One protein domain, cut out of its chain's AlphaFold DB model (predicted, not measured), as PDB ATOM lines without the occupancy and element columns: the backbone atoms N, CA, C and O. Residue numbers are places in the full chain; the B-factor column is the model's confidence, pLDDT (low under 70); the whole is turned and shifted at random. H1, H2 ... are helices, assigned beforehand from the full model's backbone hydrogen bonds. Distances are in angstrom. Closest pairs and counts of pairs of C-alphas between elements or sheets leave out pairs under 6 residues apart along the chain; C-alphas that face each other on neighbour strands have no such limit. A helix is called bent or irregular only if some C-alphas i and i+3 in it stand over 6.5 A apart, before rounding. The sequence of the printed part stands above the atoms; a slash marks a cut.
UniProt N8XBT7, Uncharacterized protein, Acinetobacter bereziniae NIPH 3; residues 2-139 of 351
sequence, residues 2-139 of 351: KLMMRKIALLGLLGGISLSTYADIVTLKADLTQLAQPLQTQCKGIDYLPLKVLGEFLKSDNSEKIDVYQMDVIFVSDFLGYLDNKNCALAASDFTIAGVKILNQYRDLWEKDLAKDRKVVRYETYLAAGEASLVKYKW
ATOM      1  N   LYS A   2     150.015 165.376 161.250       31.55
ATOM      2  CA  LYS A   2     150.419 165.149 159.835       31.55
ATOM      3  C   LYS A   2     149.780 166.095 158.792       31.55
ATOM      4  O   LYS A   2     150.389 166.349 157.761       31.55
ATOM      5  N   LEU A   3     148.589 166.647 159.056       30.36
ATOM      6  CA  LEU A   3     147.922 167.598 158.147       30.36
ATOM      7  C   LEU A   3     148.486 169.031 158.214       30.36
ATOM      8  O   LEU A   3     148.496 169.720 157.199       30.36
ATOM      9  N   MET A   4     148.989 169.465 159.375       36.94
ATOM     10  CA  MET A   4     149.552 170.812 159.556       36.94
ATOM     11  C   MET A   4     150.917 170.935 158.865       36.94
ATOM     12  O   MET A   4     151.161 171.898 158.147       36.94
ATOM     13  N   MET A   5     151.753 169.890 158.959       35.31
ATOM     14  CA  MET A   5     153.027 169.823 158.229       35.31
ATOM     15  C   MET A   5     152.852 169.768 156.703       35.31
ATOM     16  O   MET A   5     153.701 170.269 155.972       35.31
ATOM     17  N   ARG A   6     151.737 169.216 156.200       34.75
ATOM     18  CA  ARG A   6     151.449 169.172 154.754       34.75
ATOM     19  C   ARG A   6     151.121 170.545 154.156       34.75
ATOM     20  O   ARG A   6     151.444 170.762 152.996       34.75
ATOM     21  N   LYS A   7     150.538 171.473 154.927       37.31
ATOM     22  CA  LYS A   7     150.341 172.868 154.476       37.31
ATOM     23  C   LYS A   7     151.656 173.652 154.447       37.31
ATOM     24  O   LYS A   7     151.868 174.437 153.534       37.31
ATOM     25  N   ILE A   8     152.550 173.375 155.395       50.19
ATOM     26  CA  ILE A   8     153.874 174.001 155.500       50.19
ATOM     27  C   ILE A   8     154.798 173.540 154.354       50.19
ATOM     28  O   ILE A   8     155.502 174.347 153.759       50.19
ATOM     29  N   ALA A   9     154.738 172.261 153.972       42.75
ATOM     30  CA  ALA A   9     155.566 171.706 152.897       42.75
ATOM     31  C   ALA A   9     155.147 172.136 151.475       42.75
ATOM     32  O   ALA A   9     155.998 172.183 150.590       42.75
ATOM     33  N   LEU A  10     153.867 172.458 151.235       39.03
ATOM     34  CA  LEU A  10     153.405 172.890 149.905       39.03
ATOM     35  C   LEU A  10     153.759 174.352 149.571       39.03
ATOM     36  O   LEU A  10     153.821 174.693 148.395       39.03
ATOM     37  N   LEU A  11     154.029 175.196 150.572       42.84
ATOM     38  CA  LEU A  11     154.477 176.583 150.374       42.84
ATOM     39  C   LEU A  11     155.961 176.685 149.979       42.84
ATOM     40  O   LEU A  11     156.341 177.616 149.279       42.84
ATOM     41  N   GLY A  12     156.782 175.692 150.339       42.53
ATOM     42  CA  GLY A  12     158.208 175.649 149.981       42.53
ATOM     43  C   GLY A  12     158.506 175.280 148.519       42.53
ATOM     44  O   GLY A  12     159.669 175.241 148.131       42.53
ATOM     45  N   LEU A  13     157.484 174.984 147.704       41.72
ATOM     46  CA  LEU A  13     157.632 174.545 146.306       41.72
ATOM     47  C   LEU A  13     157.269 175.621 145.266       41.72
ATOM     48  O   LEU A  13     157.433 175.388 144.071       41.72
ATOM     49  N   LEU A  14     156.835 176.807 145.701       47.78
ATOM     50  CA  LEU A  14     156.546 177.959 144.838       47.78
ATOM     51  C   LEU A  14     157.431 179.146 145.236       47.78
ATOM     52  O   LEU A  14     156.951 180.093 145.837       47.78
ATOM     53  N   GLY A  15     158.739 179.075 144.964       50.22
ATOM     54  CA  GLY A  15     159.671 180.216 145.080       50.22
ATOM     55  C   GLY A  15     159.817 180.883 146.462       50.22
ATOM     56  O   GLY A  15     160.581 181.835 146.590       50.22
ATOM     57  N   GLY A  16     159.114 180.400 147.486       58.25
ATOM     58  CA  GLY A  16     159.054 180.976 148.823       58.25
ATOM     59  C   GLY A  16     160.105 180.363 149.743       58.25
ATOM     60  O   GLY A  16     160.209 179.145 149.841       58.25
ATOM     61  N   ILE A  17     160.898 181.235 150.370       65.19
ATOM     62  CA  ILE A  17     161.697 181.078 151.607       65.19
ATOM     63  C   ILE A  17     161.667 179.710 152.304       65.19
ATOM     64  O   ILE A  17     160.621 179.116 152.552       65.19
ATOM     65  N   SER A  18     162.849 179.266 152.740       78.50
ATOM     66  CA  SER A  18     163.001 177.997 153.448       78.50
ATOM     67  C   SER A  18     162.157 177.926 154.727       78.50
ATOM     68  O   SER A  18     161.920 178.921 155.410       78.50
ATOM     69  N   LEU A  19     161.768 176.702 155.097       76.75
ATOM     70  CA  LEU A  19     161.001 176.420 156.317       76.75
ATOM     71  C   LEU A  19     161.667 176.949 157.591       76.75
ATOM     72  O   LEU A  19     160.972 177.383 158.506       76.75
ATOM     73  N   SER A  20     163.001 176.918 157.642       77.56
ATOM     74  CA  SER A  20     163.770 177.486 158.750       77.56
ATOM     75  C   SER A  20     163.573 179.000 158.836       77.56
ATOM     76  O   SER A  20     163.192 179.505 159.881       77.56
ATOM     77  N   THR A  21     163.712 179.707 157.712       82.31
ATOM     78  CA  THR A  21     163.528 181.159 157.646       82.31
ATOM     79  C   THR A  21     162.097 181.568 157.976       82.31
ATOM     80  O   THR A  21     161.892 182.565 158.656       82.31
ATOM     81  N   TYR A  22     161.103 180.784 157.559       83.81
ATOM     82  CA  TYR A  22     159.713 181.017 157.950       83.81
ATOM     83  C   TYR A  22     159.520 180.915 159.474       83.81
ATOM     84  O   TYR A  22     158.889 181.780 160.079       83.81
ATOM     85  N   ALA A  23     160.070 179.877 160.112       85.44
ATOM     86  CA  ALA A  23     159.976 179.702 161.563       85.44
ATOM     87  C   ALA A  23     160.681 180.836 162.329       85.44
ATOM     88  O   ALA A  23     160.145 181.339 163.320       85.44
ATOM     89  N   ASP A  24     161.836 181.276 161.834       88.44
ATOM     90  CA  ASP A  24     162.576 182.411 162.387       88.44
ATOM     91  C   ASP A  24     161.772 183.719 162.270       88.44
ATOM     92  O   ASP A  24     161.703 184.472 163.239       88.44
ATOM     93  N   ILE A  25     161.085 183.971 161.144       90.38
ATOM     94  CA  ILE A  25     160.206 185.148 160.969       90.38
ATOM     95  C   ILE A  25     159.022 185.111 161.943       90.38
ATOM     96  O   ILE A  25     158.700 186.128 162.559       90.38
ATOM     97  N   VAL A  26     158.377 183.953 162.112       91.56
ATOM     98  CA  VAL A  26     157.265 183.799 163.067       91.56
ATOM     99  C   VAL A  26     157.729 184.099 164.493       91.56
ATOM    100  O   VAL A  26     157.041 184.805 165.230       91.56
ATOM    101  N   THR A  27     158.906 183.595 164.869       93.19
ATOM    102  CA  THR A  27     159.477 183.807 166.205       93.19
ATOM    103  C   THR A  27     159.881 185.268 166.404       93.19
ATOM    104  O   THR A  27     159.505 185.870 167.406       93.19
ATOM    105  N   LEU A  28     160.527 185.883 165.408       93.00
ATOM    106  CA  LEU A  28     160.847 187.309 165.407       93.00
ATOM    107  C   LEU A  28     159.592 188.167 165.613       93.00
ATOM    108  O   LEU A  28     159.594 189.060 166.455       93.00
ATOM    109  N   LYS A  29     158.505 187.909 164.874       94.56
ATOM    110  CA  LYS A  29     157.250 188.666 165.024       94.56
ATOM    111  C   LYS A  29     156.647 188.509 166.420       94.56
ATOM    112  O   LYS A  29     156.125 189.487 166.958       94.56
ATOM    113  N   ALA A  30     156.725 187.321 167.016       93.88
ATOM    114  CA  ALA A  30     156.267 187.096 168.385       93.88
ATOM    115  C   ALA A  30     157.101 187.900 169.400       93.88
ATOM    116  O   ALA A  30     156.526 188.638 170.203       93.88
ATOM    117  N   ASP A  31     158.431 187.838 169.300       95.00
ATOM    118  CA  ASP A  31     159.348 188.588 170.166       95.00
ATOM    119  C   ASP A  31     159.134 190.103 170.031       95.00
ATOM    120  O   ASP A  31     158.992 190.809 171.029       95.00
ATOM    121  N   LEU A  32     159.043 190.608 168.796       94.19
ATOM    122  CA  LEU A  32     158.774 192.018 168.509       94.19
ATOM    123  C   LEU A  32     157.415 192.468 169.050       94.19
ATOM    124  O   LEU A  32     157.311 193.560 169.602       94.19
ATOM    125  N   THR A  33     156.383 191.629 168.928       94.38
ATOM    126  CA  THR A  33     155.055 191.924 169.481       94.38
ATOM    127  C   THR A  33     155.132 192.085 170.993       94.38
ATOM    128  O   THR A  33     154.588 193.048 171.524       94.38
ATOM    129  N   GLN A  34     155.827 191.180 171.687       94.00
ATOM    130  CA  GLN A  34     155.990 191.251 173.136       94.00
ATOM    131  C   GLN A  34     156.800 192.486 173.554       94.00
ATOM    132  O   GLN A  34     156.371 193.231 174.434       94.00
ATOM    133  N   LEU A  35     157.943 192.730 172.908       92.50
ATOM    134  CA  LEU A  35     158.823 193.861 173.218       92.50
ATOM    135  C   LEU A  35     158.161 195.216 172.960       92.50
ATOM    136  O   LEU A  35     158.438 196.177 173.672       92.50
ATOM    137  N   ALA A  36     157.280 195.306 171.963       92.69
ATOM    138  CA  ALA A  36     156.611 196.549 171.608       92.69
ATOM    139  C   ALA A  36     155.369 196.860 172.454       92.69
ATOM    140  O   ALA A  36     154.832 197.958 172.329       92.69
ATOM    141  N   GLN A  37     154.891 195.954 173.317       94.50
ATOM    142  CA  GLN A  37     153.698 196.213 174.143       94.50
ATOM    143  C   GLN A  37     153.826 197.467 175.028       94.50
ATOM    144  O   GLN A  37     152.898 198.287 175.021       94.50
ATOM    145  N   PRO A  38     154.940 197.682 175.763       94.50
ATOM    146  CA  PRO A  38     155.128 198.911 176.527       94.50
ATOM    147  C   PRO A  38     155.141 200.139 175.618       94.50
ATOM    148  O   PRO A  38     154.449 201.111 175.904       94.50
ATOM    149  N   LEU A  39     155.847 200.065 174.484       92.38
ATOM    150  CA  LEU A  39     155.921 201.143 173.499       92.38
ATOM    151  C   LEU A  39     154.532 201.527 172.967       92.38
ATOM    152  O   LEU A  39     154.151 202.693 173.007       92.38
ATOM    153  N   GLN A  40     153.738 200.546 172.538       93.31
ATOM    154  CA  GLN A  40     152.367 200.742 172.053       93.31
ATOM    155  C   GLN A  40     151.458 201.380 173.102       93.31
ATOM    156  O   GLN A  40     150.600 202.199 172.775       93.31
ATOM    157  N   THR A  41     151.638 200.992 174.364       94.44
ATOM    158  CA  THR A  41     150.819 201.486 175.472       94.44
ATOM    159  C   THR A  41     151.189 202.923 175.828       94.44
ATOM    160  O   THR A  41     150.306 203.772 175.927       94.44
ATOM    161  N   GLN A  42     152.484 203.202 175.996       94.88
ATOM    162  CA  GLN A  42     152.973 204.501 176.464       94.88
ATOM    163  C   GLN A  42     152.986 205.569 175.364       94.88
ATOM    164  O   GLN A  42     152.825 206.747 175.668       94.88
ATOM    165  N   CYS A  43     153.117 205.177 174.093       91.44
ATOM    166  CA  CYS A  43     153.110 206.092 172.948       91.44
ATOM    167  C   CYS A  43     151.763 206.146 172.213       91.44
ATOM    168  O   CYS A  43     151.691 206.528 171.044       91.44
ATOM    169  N   LYS A  44     150.669 205.745 172.870       91.19
ATOM    170  CA  LYS A  44     149.342 205.740 172.253       91.19
ATOM    171  C   LYS A  44     148.946 207.150 171.794       91.19
ATOM    172  O   LYS A  44     148.867 208.070 172.599       91.19
ATOM    173  N   GLY A  45     148.620 207.283 170.507       84.50
ATOM    174  CA  GLY A  45     148.193 208.553 169.905       84.50
ATOM    175  C   GLY A  45     149.338 209.488 169.503       84.50
ATOM    176  O   GLY A  45     149.060 210.577 169.013       84.50
ATOM    177  N   ILE A  46     150.595 209.067 169.673       85.19
ATOM    178  CA  ILE A  46     151.774 209.788 169.189       85.19
ATOM    179  C   ILE A  46     152.112 209.283 167.783       85.19
ATOM    180  O   ILE A  46     152.146 208.072 167.548       85.19
ATOM    181  N   ASP A  47     152.357 210.206 166.850       84.69
ATOM    182  CA  ASP A  47     152.829 209.872 165.503       84.69
ATOM    183  C   ASP A  47     154.315 209.489 165.551       84.69
ATOM    184  O   ASP A  47     155.208 210.312 165.368       84.69
ATOM    185  N   TYR A  48     154.572 208.229 165.900       87.00
ATOM    186  CA  TYR A  48     155.913 207.672 166.033       87.00
ATOM    187  C   TYR A  48     156.184 206.693 164.887       87.00
ATOM    188  O   TYR A  48     155.716 205.548 164.899       87.00
ATOM    189  N   LEU A  49     156.944 207.146 163.881       88.69
ATOM    190  CA  LEU A  49     157.221 206.386 162.656       88.69
ATOM    191  C   LEU A  49     157.764 204.965 162.912       88.69
ATOM    192  O   LEU A  49     157.257 204.040 162.271       88.69
ATOM    193  N   PRO A  50     158.700 204.732 163.857       90.56
ATOM    194  CA  PRO A  50     159.192 203.381 164.139       90.56
ATOM    195  C   PRO A  50     158.076 202.413 164.537       90.56
ATOM    196  O   PRO A  50     158.042 201.271 164.079       90.56
ATOM    197  N   LEU A  51     157.102 202.879 165.326       90.06
ATOM    198  CA  LEU A  51     155.958 202.060 165.722       90.06
ATOM    199  C   LEU A  51     155.010 201.782 164.547       90.06
ATOM    200  O   LEU A  51     154.438 200.692 164.467       90.06
ATOM    201  N   LYS A  52     154.861 202.731 163.615       90.25
ATOM    202  CA  LYS A  52     154.075 202.536 162.390       90.25
ATOM    203  C   LYS A  52     154.699 201.465 161.493       90.25
ATOM    204  O   LYS A  52     154.009 200.513 161.135       90.25
ATOM    205  N   VAL A  53     155.993 201.586 161.191       91.50
ATOM    206  CA  VAL A  53     156.724 200.624 160.344       91.50
ATOM    207  C   VAL A  53     156.759 199.241 160.992       91.50
ATOM    208  O   VAL A  53     156.506 198.237 160.324       91.50
ATOM    209  N   LEU A  54     156.958 199.176 162.312       92.31
ATOM    210  CA  LEU A  54     156.829 197.931 163.063       92.31
ATOM    211  C   LEU A  54     155.430 197.321 162.912       92.31
ATOM    212  O   LEU A  54     155.299 196.128 162.649       92.31
ATOM    213  N   GLY A  55     154.374 198.123 163.065       92.31
ATOM    214  CA  GLY A  55     152.993 197.664 162.938       92.31
ATOM    215  C   GLY A  55     152.648 197.136 161.542       92.31
ATOM    216  O   GLY A  55     151.886 196.176 161.431       92.31
ATOM    217  N   GLU A  56     153.208 197.733 160.489       93.69
ATOM    218  CA  GLU A  56     153.092 197.244 159.109       93.69
ATOM    219  C   GLU A  56     153.789 195.888 158.950       93.69
ATOM    220  O   GLU A  56     153.168 194.931 158.483       93.69
ATOM    221  N   PHE A  57     155.025 195.755 159.442       93.06
ATOM    222  CA  PHE A  57     155.741 194.482 159.403       93.06
ATOM    223  C   PHE A  57     155.029 193.382 160.205       93.06
ATOM    224  O   PHE A  57     154.880 192.264 159.715       93.06
ATOM    225  N   LEU A  58     154.524 193.672 161.406       93.19
ATOM    226  CA  LEU A  58     153.814 192.681 162.224       93.19
ATOM    227  C   LEU A  58     152.523 192.164 161.561       93.19
ATOM    228  O   LEU A  58     152.113 191.038 161.837       93.19
ATOM    229  N   LYS A  59     151.899 192.956 160.678       93.81
ATOM    230  CA  LYS A  59     150.685 192.584 159.926       93.81
ATOM    231  C   LYS A  59     150.965 191.917 158.578       93.81
ATOM    232  O   LYS A  59     150.035 191.365 157.996       93.81
ATOM    233  N   SER A  60     152.202 191.985 158.085       91.75
ATOM    234  CA  SER A  60     152.610 191.318 156.842       91.75
ATOM    235  C   SER A  60     152.453 189.797 156.933       91.75
ATOM    236  O   SER A  60     152.377 189.231 158.032       91.75
ATOM    237  N   ASP A  61     152.454 189.113 155.788       89.00
ATOM    238  CA  ASP A  61     152.472 187.652 155.766       89.00
ATOM    239  C   ASP A  61     153.766 187.112 156.410       89.00
ATOM    240  O   ASP A  61     154.812 187.760 156.425       89.00
ATOM    241  N   ASN A  62     153.726 185.910 156.987       85.62
ATOM    242  CA  ASN A  62     154.926 185.277 157.557       85.62
ATOM    243  C   ASN A  62     155.931 184.840 156.484       85.62
ATOM    244  O   ASN A  62     157.043 184.424 156.811       85.62
ATOM    245  N   SER A  63     155.542 184.936 155.215       82.25
ATOM    246  CA  SER A  63     156.428 184.792 154.078       82.25
ATOM    247  C   SER A  63     157.161 186.086 153.670       82.25
ATOM    248  O   SER A  63     157.986 186.084 152.757       82.25
ATOM    249  N   GLU A  64     156.921 187.202 154.352       83.25
ATOM    250  CA  GLU A  64     157.654 188.438 154.096       83.25
ATOM    251  C   GLU A  64     158.835 188.566 155.062       83.25
ATOM    252  O   GLU A  64     158.683 188.560 156.286       83.25
ATOM    253  N   LYS A  65     160.047 188.668 154.499       82.19
ATOM    254  CA  LYS A  65     161.245 189.029 155.263       82.19
ATOM    255  C   LYS A  65     161.188 190.516 155.599       82.19
ATOM    256  O   LYS A  65     160.831 191.318 154.742       82.19
ATOM    257  N   ILE A  66     161.626 190.877 156.803       80.75
ATOM    258  CA  ILE A  66     161.892 192.277 157.120       80.75
ATOM    259  C   ILE A  66     163.126 192.756 156.352       80.75
ATOM    260  O   ILE A  66     164.177 192.107 156.372       80.75
ATOM    261  N   ASP A  67     162.985 193.874 155.651       80.31
ATOM    262  CA  ASP A  67     164.090 194.488 154.928       80.31
ATOM    263  C   ASP A  67     165.055 195.221 155.883       80.31
ATOM    264  O   ASP A  67     164.685 195.627 156.987       80.31
ATOM    265  N   VAL A  68     166.314 195.393 155.459       76.62
ATOM    266  CA  VAL A  68     167.329 196.137 156.224       76.62
ATOM    267  C   VAL A  68     166.866 197.541 156.595       76.62
ATOM    268  O   VAL A  68     166.946 197.903 157.762       76.62
ATOM    269  N   TYR A  69     166.299 198.283 155.648       80.38
ATOM    270  CA  TYR A  69     165.885 199.663 155.867       80.38
ATOM    271  C   TYR A  69     164.690 199.745 156.816       80.38
ATOM    272  O   TYR A  69     164.563 200.703 157.571       80.38
ATOM    273  N   GLN A  70     163.822 198.728 156.827       85.62
ATOM    274  CA  GLN A  70     162.741 198.652 157.811       85.62
ATOM    275  C   GLN A  70     163.294 198.446 159.224       85.62
ATOM    276  O   GLN A  70     162.803 199.077 160.154       85.62
ATOM    277  N   MET A  71     164.329 197.616 159.396       83.12
ATOM    278  CA  MET A  71     164.994 197.461 160.697       83.12
ATOM    279  C   MET A  71     165.662 198.757 161.152       83.12
ATOM    280  O   MET A  71     165.526 199.117 162.321       83.12
ATOM    281  N   ASP A  72     166.321 199.467 160.236       81.31
ATOM    282  CA  ASP A  72     166.960 200.749 160.536       81.31
ATOM    283  C   ASP A  72     165.910 201.780 160.977       81.31
ATOM    284  O   ASP A  72     166.059 202.421 162.013       81.31
ATOM    285  N   VAL A  73     164.764 201.864 160.294       86.81
ATOM    286  CA  VAL A  73     163.672 202.755 160.725       86.81
ATOM    287  C   VAL A  73     163.071 202.335 162.074       86.81
ATOM    288  O   VAL A  73     162.659 203.196 162.845       86.81
ATOM    289  N   ILE A  74     163.004 201.039 162.387       87.81
ATOM    290  CA  ILE A  74     162.416 200.553 163.646       87.81
ATOM    291  C   ILE A  74     163.353 200.783 164.845       87.81
ATOM    292  O   ILE A  74     162.866 201.118 165.926       87.81
ATOM    293  N   PHE A  75     164.667 200.594 164.675       86.00
ATOM    294  CA  PHE A  75     165.633 200.537 165.784       86.00
ATOM    295  C   PHE A  75     166.761 201.575 165.741       86.00
ATOM    296  O   PHE A  75     167.455 201.729 166.737       86.00
ATOM    297  N   VAL A  76     166.981 202.262 164.623       78.94
ATOM    298  CA  VAL A  76     168.082 203.233 164.418       78.94
ATOM    299  C   VAL A  76     167.526 204.645 164.206       78.94
ATOM    300  O   VAL A  76     168.180 205.539 163.694       78.94
ATOM    301  N   SER A  77     166.262 204.866 164.550       70.06
ATOM    302  CA  SER A  77     165.572 206.091 164.172       70.06
ATOM    303  C   SER A  77     165.922 207.268 165.094       70.06
ATOM    304  O   SER A  77     165.685 207.190 166.304       70.06
ATOM    305  N   ASP A  78     166.266 208.410 164.496       71.69
ATOM    306  CA  ASP A  78     166.470 209.700 165.179       71.69
ATOM    307  C   ASP A  78     165.205 210.242 165.879       71.69
ATOM    308  O   ASP A  78     165.257 211.229 166.617       71.69
ATOM    309  N   PHE A  79     164.037 209.611 165.679       78.56
ATOM    310  CA  PHE A  79     162.767 210.085 166.234       78.56
ATOM    311  C   PHE A  79     162.723 210.108 167.763       78.56
ATOM    312  O   PHE A  79     161.879 210.796 168.337       78.56
ATOM    313  N   LEU A  80     163.623 209.379 168.426       81.94
ATOM    314  CA  LEU A  80     163.685 209.317 169.881       81.94
ATOM    315  C   LEU A  80     163.934 210.696 170.513       81.94
ATOM    316  O   LEU A  80     163.338 211.009 171.544       81.94
ATOM    317  N   GLY A  81     164.753 211.535 169.869       73.25
ATOM    318  CA  GLY A  81     165.074 212.884 170.342       73.25
ATOM    319  C   GLY A  81     163.896 213.867 170.302       73.25
ATOM    320  O   GLY A  81     163.940 214.887 170.981       73.25
ATOM    321  N   TYR A  82     162.829 213.554 169.557       78.56
ATOM    322  CA  TYR A  82     161.634 214.402 169.428       78.56
ATOM    323  C   TYR A  82     160.488 214.003 170.374       78.56
ATOM    324  O   TYR A  82     159.395 214.565 170.297       78.56
ATOM    325  N   LEU A  83     160.690 213.008 171.246       85.81
ATOM    326  CA  LEU A  83     159.661 212.561 172.184       85.81
ATOM    327  C   LEU A  83     159.697 213.374 173.484       85.81
ATOM    328  O   LEU A  83     160.459 213.078 174.405       85.81
ATOM    329  N   ASP A  84     158.790 214.343 173.594       83.06
ATOM    330  CA  ASP A  84     158.648 215.177 174.798       83.06
ATOM    331  C   ASP A  84     157.918 214.463 175.951       83.06
ATOM    332  O   ASP A  84     158.066 214.811 177.124       83.06
ATOM    333  N   ASN A  85     157.111 213.438 175.648       89.50
ATOM    334  CA  ASN A  85     156.425 212.660 176.677       89.50
ATOM    335  C   ASN A  85     157.393 211.666 177.332       89.50
ATOM    336  O   ASN A  85     157.756 210.665 176.717       89.50
ATOM    337  N   LYS A  86     157.725 211.891 178.610       90.94
ATOM    338  CA  LYS A  86     158.627 211.035 179.400       90.94
ATOM    339  C   LYS A  86     158.321 209.536 179.293       90.94
ATOM    340  O   LYS A  86     159.230 208.749 179.057       90.94
ATOM    341  N   ASN A  87     157.067 209.119 179.465       93.38
ATOM    342  CA  ASN A  87     156.725 207.693 179.472       93.38
ATOM    343  C   ASN A  87     156.909 207.059 178.088       93.38
ATOM    344  O   ASN A  87     157.429 205.948 177.986       93.38
ATOM    345  N   CYS A  88     156.515 207.774 177.032       93.06
ATOM    346  CA  CYS A  88     156.743 207.332 175.662       93.06
ATOM    347  C   CYS A  88     158.239 207.304 175.323       93.06
ATOM    348  O   CYS A  88     158.716 206.297 174.808       93.06
ATOM    349  N   ALA A  89     158.999 208.344 175.680       92.31
ATOM    350  CA  ALA A  89     160.443 208.413 175.458       92.31
ATOM    351  C   ALA A  89     161.187 207.262 176.153       92.31
ATOM    352  O   ALA A  89     162.045 206.626 175.543       92.31
ATOM    353  N   LEU A  90     160.827 206.937 177.398       94.31
ATOM    354  CA  LEU A  90     161.403 205.802 178.123       94.31
ATOM    355  C   LEU A  90     161.065 204.463 177.456       94.31
ATOM    356  O   LEU A  90     161.964 203.655 177.236       94.31
ATOM    357  N   ALA A  91     159.803 204.244 177.071       94.69
ATOM    358  CA  ALA A  91     159.396 203.009 176.402       94.69
ATOM    359  C   ALA A  91     160.032 202.853 175.006       94.69
ATOM    360  O   ALA A  91     160.428 201.752 174.625       94.69
ATOM    361  N   ALA A  92     160.165 203.949 174.255       94.19
ATOM    362  CA  ALA A  92     160.872 203.989 172.977       94.19
ATOM    363  C   ALA A  92     162.370 203.740 173.144       94.19
ATOM    364  O   ALA A  92     162.955 203.007 172.346       94.19
ATOM    365  N   SER A  93     162.974 204.260 174.212       95.19
ATOM    366  CA  SER A  93     164.377 203.996 174.530       95.19
ATOM    367  C   SER A  93     164.605 202.522 174.866       95.19
ATOM    368  O   SER A  93     165.509 201.901 174.313       95.19
ATOM    369  N   ASP A  94     163.758 201.928 175.714       95.12
ATOM    370  CA  ASP A  94     163.830 200.500 176.056       95.12
ATOM    371  C   ASP A  94     163.690 199.609 174.818       95.12
ATOM    372  O   ASP A  94     164.444 198.649 174.644       95.12
ATOM    373  N   PHE A  95     162.754 199.950 173.931       94.19
ATOM    374  CA  PHE A  95     162.554 199.232 172.679       94.19
ATOM    375  C   PHE A  95     163.767 199.355 171.739       94.19
ATOM    376  O   PHE A  95     164.216 198.352 171.183       94.19
ATOM    377  N   THR A  96     164.338 200.555 171.620       94.12
ATOM    378  CA  THR A  96     165.548 200.831 170.823       94.12
ATOM    379  C   THR A  96     166.742 200.018 171.332       94.12
ATOM    380  O   THR A  96     167.389 199.313 170.560       94.12
ATOM    381  N   ILE A  97     166.978 200.012 172.649       94.31
ATOM    382  CA  ILE A  97     168.053 199.232 173.286       94.31
ATOM    383  C   ILE A  97     167.855 197.724 173.057       94.31
ATOM    384  O   ILE A  97     168.809 197.009 172.735       94.31
ATOM    385  N   ALA A  98     166.618 197.224 173.157       92.50
ATOM    386  CA  ALA A  98     166.302 195.824 172.869       92.50
ATOM    387  C   ALA A  98     166.595 195.429 171.407       92.50
ATOM    388  O   ALA A  98     166.867 194.253 171.131       92.50
ATOM    389  N   GLY A  99     166.615 196.403 170.490       90.38
ATOM    390  CA  GLY A  99     167.006 196.238 169.092       90.38
ATOM    391  C   GLY A  99     168.371 195.578 168.918       90.38
ATOM    392  O   GLY A  99     168.512 194.700 168.069       90.38
ATOM    393  N   VAL A 100     169.346 195.879 169.785       90.75
ATOM    394  CA  VAL A 100     170.675 195.237 169.761       90.75
ATOM    395  C   VAL A 100     170.563 193.721 169.937       90.75
ATOM    396  O   VAL A 100     171.209 192.951 169.223       90.75
ATOM    397  N   LYS A 101     169.727 193.259 170.875       90.56
ATOM    398  CA  LYS A 101     169.521 191.825 171.111       90.56
ATOM    399  C   LYS A 101     168.805 191.175 169.929       90.56
ATOM    400  O   LYS A 101     169.261 190.139 169.448       90.56
ATOM    401  N   ILE A 102     167.713 191.784 169.461       90.00
ATOM    402  CA  ILE A 102     166.925 191.275 168.329       90.00
ATOM    403  C   ILE A 102     167.794 191.153 167.079       90.00
ATOM    404  O   ILE A 102     167.788 190.112 166.421       90.00
ATOM    405  N   LEU A 103     168.593 192.177 166.785       85.06
ATOM    406  CA  LEU A 103     169.427 192.176 165.595       85.06
ATOM    407  C   LEU A 103     170.515 191.104 165.633       85.06
ATOM    408  O   LEU A 103     170.778 190.448 164.627       85.06
ATOM    409  N   ASN A 104     171.126 190.887 166.794       85.06
ATOM    410  CA  ASN A 104     172.132 189.842 166.940       85.06
ATOM    411  C   ASN A 104     171.528 188.435 166.872       85.06
ATOM    412  O   ASN A 104     172.114 187.551 166.250       85.06
ATOM    413  N   GLN A 105     170.358 188.225 167.482       88.69
ATOM    414  CA  GLN A 105     169.699 186.917 167.536       88.69
ATOM    415  C   GLN A 105     169.201 186.452 166.162       88.69
ATOM    416  O   GLN A 105     169.316 185.275 165.834       88.69
ATOM    417  N   TYR A 106     168.676 187.371 165.351       87.25
ATOM    418  CA  TYR A 106     168.011 187.055 164.083       87.25
ATOM    419  C   TYR A 106     168.800 187.508 162.848       87.25
ATOM    420  O   TYR A 106     168.270 187.561 161.739       87.25
ATOM    421  N   ARG A 107     170.092 187.796 163.029       81.81
ATOM    422  CA  ARG A 107     171.005 188.361 162.029       81.81
ATOM    423  C   ARG A 107     170.915 187.713 160.642       81.81
ATOM    424  O   ARG A 107     170.930 188.397 159.617       81.81
ATOM    425  N   ASP A 108     170.812 186.389 160.596       82.75
ATOM    426  CA  ASP A 108     170.813 185.623 159.347       82.75
ATOM    427  C   ASP A 108     169.568 185.850 158.482       82.75
ATOM    428  O   ASP A 108     169.638 185.647 157.267       82.75
ATOM    429  N   LEU A 109     168.455 186.322 159.059       81.56
ATOM    430  CA  LEU A 109     167.236 186.623 158.305       81.56
ATOM    431  C   LEU A 109     167.468 187.677 157.217       81.56
ATOM    432  O   LEU A 109     166.784 187.661 156.189       81.56
ATOM    433  N   TRP A 110     168.446 188.556 157.424       76.56
ATOM    434  CA  TRP A 110     168.623 189.759 156.620       76.56
ATOM    435  C   TRP A 110     170.088 190.122 156.321       76.56
ATOM    436  O   TRP A 110     170.318 191.055 155.556       76.56
ATOM    437  N   GLU A 111     171.089 189.428 156.888       75.25
ATOM    438  CA  GLU A 111     172.516 189.636 156.558       75.25
ATOM    439  C   GLU A 111     173.179 188.494 155.795       75.25
ATOM    440  O   GLU A 111     174.265 188.689 155.235       75.25
ATOM    441  N   LYS A 112     172.580 187.299 155.793       77.75
ATOM    442  CA  LYS A 112     173.188 186.116 155.173       77.75
ATOM    443  C   LYS A 112     173.534 186.361 153.704       77.75
ATOM    444  O   LYS A 112     174.623 186.003 153.261       77.75
ATOM    445  N   ASP A 113     172.634 187.047 153.006       72.88
ATOM    446  CA  ASP A 113     172.710 187.282 151.564       72.88
ATOM    447  C   ASP A 113     173.280 188.675 151.214       72.88
ATOM    448  O   ASP A 113     173.413 189.018 150.039       72.88
ATOM    449  N   LEU A 114     173.640 189.493 152.214       67.69
ATOM    450  CA  LEU A 114     174.211 190.822 151.986       67.69
ATOM    451  C   LEU A 114     175.705 190.751 151.660       67.69
ATOM    452  O   LEU A 114     176.489 190.061 152.325       67.69
ATOM    453  N   ALA A 115     176.115 191.563 150.684       66.38
ATOM    454  CA  ALA A 115     177.520 191.847 150.430       66.38
ATOM    455  C   ALA A 115     178.191 192.435 151.691       66.38
ATOM    456  O   ALA A 115     177.553 193.108 152.503       66.38
ATOM    457  N   LYS A 116     179.484 192.134 151.888       64.00
ATOM    458  CA  LYS A 116     180.219 192.450 153.130       64.00
ATOM    459  C   LYS A 116     180.205 193.941 153.493       64.00
ATOM    460  O   LYS A 116     180.234 194.270 154.670       64.00
ATOM    461  N   ASP A 117     180.168 194.817 152.499       55.72
ATOM    462  CA  ASP A 117     180.123 196.275 152.626       55.72
ATOM    463  C   ASP A 117     178.779 196.796 153.161       55.72
ATOM    464  O   ASP A 117     178.760 197.763 153.918       55.72
ATOM    465  N   ARG A 118     177.661 196.118 152.869       55.84
ATOM    466  CA  ARG A 118     176.327 196.481 153.391       55.84
ATOM    467  C   ARG A 118     176.071 196.037 154.831       55.84
ATOM    468  O   ARG A 118     175.074 196.436 155.420       55.84
ATOM    469  N   LYS A 119     176.964 195.235 155.417       58.78
ATOM    470  CA  LYS A 119     176.879 194.829 156.832       58.78
ATOM    471  C   LYS A 119     177.284 195.955 157.795       58.78
ATOM    472  O   LYS A 119     176.939 195.885 158.965       58.78
ATOM    473  N   VAL A 120     177.978 196.988 157.298       52.84
ATOM    474  CA  VAL A 120     178.515 198.109 158.094       52.84
ATOM    475  C   VAL A 120     177.422 199.058 158.605       52.84
ATOM    476  O   VAL A 120     177.528 199.544 159.722       52.84
ATOM    477  N   VAL A 121     176.354 199.273 157.829       52.88
ATOM    478  CA  VAL A 121     175.255 200.208 158.165       52.88
ATOM    479  C   VAL A 121     174.468 199.758 159.410       52.88
ATOM    480  O   VAL A 121     173.963 200.575 160.160       52.88
ATOM    481  N   ARG A 122     174.446 198.459 159.728       64.00
ATOM    482  CA  ARG A 122     173.669 197.912 160.860       64.00
ATOM    483  C   ARG A 122     174.341 198.043 162.224       64.00
ATOM    484  O   ARG A 122     173.701 197.814 163.247       64.00
ATOM    485  N   TYR A 123     175.624 198.401 162.268       74.38
ATOM    486  CA  TYR A 123     176.272 198.712 163.542       74.38
ATOM    487  C   TYR A 123     175.672 199.965 164.182       74.38
ATOM    488  O   TYR A 123     175.747 200.109 165.399       74.38
ATOM    489  N   GLU A 124     174.997 200.809 163.398       83.44
ATOM    490  CA  GLU A 124     174.292 201.995 163.876       83.44
ATOM    491  C   GLU A 124     173.217 201.677 164.926       83.44
ATOM    492  O   GLU A 124     172.896 202.539 165.733       83.44
ATOM    493  N   THR A 125     172.737 200.434 165.056       87.44
ATOM    494  CA  THR A 125     171.855 200.091 166.187       87.44
ATOM    495  C   THR A 125     172.558 200.134 167.542       87.44
ATOM    496  O   THR A 125     171.918 200.431 168.544       87.44
ATOM    497  N   TYR A 126     173.869 199.887 167.604       91.19
ATOM    498  CA  TYR A 126     174.630 200.129 168.834       91.19
ATOM    499  C   TYR A 126     174.766 201.627 169.121       91.19
ATOM    500  O   TYR A 126     174.695 202.018 170.282       91.19
ATOM    501  N   LEU A 127     174.923 202.451 168.077       90.69
ATOM    502  CA  LEU A 127     174.933 203.907 168.208       90.69
ATOM    503  C   LEU A 127     173.579 204.395 168.749       90.69
ATOM    504  O   LEU A 127     173.541 204.960 169.838       90.69
ATOM    505  N   ALA A 128     172.476 204.052 168.082       91.88
ATOM    506  CA  ALA A 128     171.119 204.418 168.491       91.88
ATOM    507  C   ALA A 128     170.745 203.894 169.889       91.88
ATOM    508  O   ALA A 128     170.084 204.580 170.664       91.88
ATOM    509  N   ALA A 129     171.196 202.695 170.271       94.19
ATOM    510  CA  ALA A 129     171.000 202.186 171.627       94.19
ATOM    511  C   ALA A 129     171.797 202.988 172.676       94.19
ATOM    512  O   ALA A 129     171.330 203.167 173.808       94.19
ATOM    513  N   GLY A 130     172.991 203.473 172.318       95.06
ATOM    514  CA  GLY A 130     173.773 204.384 173.151       95.06
ATOM    515  C   GLY A 130     173.047 205.712 173.356       95.06
ATOM    516  O   GLY A 130     172.864 206.142 174.495       95.06
ATOM    517  N   GLU A 131     172.520 206.295 172.279       94.25
ATOM    518  CA  GLU A 131     171.704 207.516 172.322       94.25
ATOM    519  C   GLU A 131     170.435 207.313 173.162       94.25
ATOM    520  O   GLU A 131     170.106 208.130 174.022       94.25
ATOM    521  N   ALA A 132     169.768 206.168 173.011       95.31
ATOM    522  CA  ALA A 132     168.611 205.801 173.817       95.31
ATOM    523  C   ALA A 132     168.931 205.671 175.309       95.31
ATOM    524  O   ALA A 132     168.133 206.073 176.159       95.31
ATOM    525  N   SER A 133     170.114 205.168 175.651       96.62
ATOM    526  CA  SER A 133     170.581 205.145 177.038       96.62
ATOM    527  C   SER A 133     170.794 206.569 177.576       96.62
ATOM    528  O   SER A 133     170.374 206.868 178.694       96.62
ATOM    529  N   LEU A 134     171.314 207.497 176.763       94.88
ATOM    530  CA  LEU A 134     171.401 208.916 177.138       94.88
ATOM    531  C   LEU A 134     170.016 209.562 177.330       94.88
ATOM    532  O   LEU A 134     169.820 210.298 178.298       94.88
ATOM    533  N   VAL A 135     169.019 209.230 176.502       93.25
ATOM    534  CA  VAL A 135     167.624 209.677 176.699       93.25
ATOM    535  C   VAL A 135     167.040 209.122 178.002       93.25
ATOM    536  O   VAL A 135     166.380 209.847 178.750       93.25
ATOM    537  N   LYS A 136     167.313 207.860 178.351       93.94
ATOM    538  CA  LYS A 136     166.914 207.321 179.662       93.94
ATOM    539  C   LYS A 136     167.595 208.062 180.805       93.94
ATOM    540  O   LYS A 136     166.939 208.346 181.809       93.94
ATOM    541  N   TYR A 137     168.873 208.408 180.660       93.50
ATOM    542  CA  TYR A 137     169.577 209.224 181.644       93.50
ATOM    543  C   TYR A 137     168.925 210.600 181.810       93.50
ATOM    544  O   TYR A 137     168.616 210.971 182.939       93.50
ATOM    545  N   LYS A 138     168.625 211.310 180.714       89.81
ATOM    546  CA  LYS A 138     167.928 212.610 180.728       89.81
ATOM    547  C   LYS A 138     166.672 212.598 181.601       89.81
ATOM    548  O   LYS A 138     166.402 213.564 182.297       89.81
ATOM    549  N   TRP A 139     165.894 211.517 181.561       87.88
ATOM    550  CA  TRP A 139     164.603 211.441 182.253       87.88
ATOM    551  C   TRP A 139     164.645 210.860 183.668       87.88
ATOM    552  O   TRP A 139     163.677 211.015 184.425       87.88
TER     553      TRP A 139
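AT A GLANCE: This is residues 2 to 139 of the 351 residues of an uncharacterized protein of Acinetobacter bereziniae NIPH 3 (UniProt N8XBT7). Three long helices, H2, H6 and H9, lie side by side in a layer with H6 in the middle, and the shorter H3, H4 and H5 cover part of one face. Residues 2 to 7 of H1 stick out at one end. The printed part has 138 residues, with nine named helices, H1 to H9 in chain order, and no named strand: all helix. It is compact, with a radius of gyration of the C-alphas of 16.4 A, and only just elongated, spanning 53 by 35 by 20 A.

HOW THE PARTS SIT: H2, residues 19 to 42, touches H6, residues 86 to 105, opposite ways at a shallow tilt of 15 degrees; the closest C-alphas, of Gln 42 and Cys 88, are 4.8 A apart. H6, the hub, touches H9, residues 121 to 139, opposite ways at 30 degrees, a shallow tilt; the closest C-alphas are those of Ile 97 and Ala 129, 4.5 A. H2, with residues 29 to 40 alone, touches H3, residues 49 to 59, in a helical hairpin; the closest C-alphas, of Lys 29 and Leu 58, are 6.0 A apart. H3 touches H4, residues 68 to 75, with the C-alphas of Pro 50 and Ile 74 closest at 4.3 A. Every O i to N i+4 pair is within hydrogen-bond range in H3 and H4, against 18 of 20 in H2, 14 of 16 in H6 and 12 of 15 in H9. H5, residues 78 to 82, has 0 of 1, but 2 of 2 O i to N i+3 pairs; it touches H9, the closest C-alphas being those of Leu 80 and Ala 132, 7.2 A. H7, residues 108 to 111, only just touches H2, with 3 pairs of C-alphas within 8 A, the closest those of Thr 21 and Leu 109, 6.6 A. H8, residues 116 to 119, touches no helix; H1, residues 2 to 11, with 3 of 6 O i to N i+4 pairs within range, is close to H2 but not clearly touching.

IN THESE COORDINATES: H2 measures 35.5 A from first to last C-alpha, H6 29.1 A and H9 28.6 A. H2 is irregular, C-alphas 35 and 38 being 7.1 A apart, with a kink of 39 degrees near residue 35. C-alpha 19 is at (161.001, 176.420, 156.317) and C-alpha 139 at (164.603, 211.441, 182.253).

THE WHOLE: The two C-alphas farthest apart, of Lys 2 and Lys 138, are 54.7 A apart. The printed part has no cut and no long link. Residues 2 to 17 and 114 to 122 have pLDDT under 70.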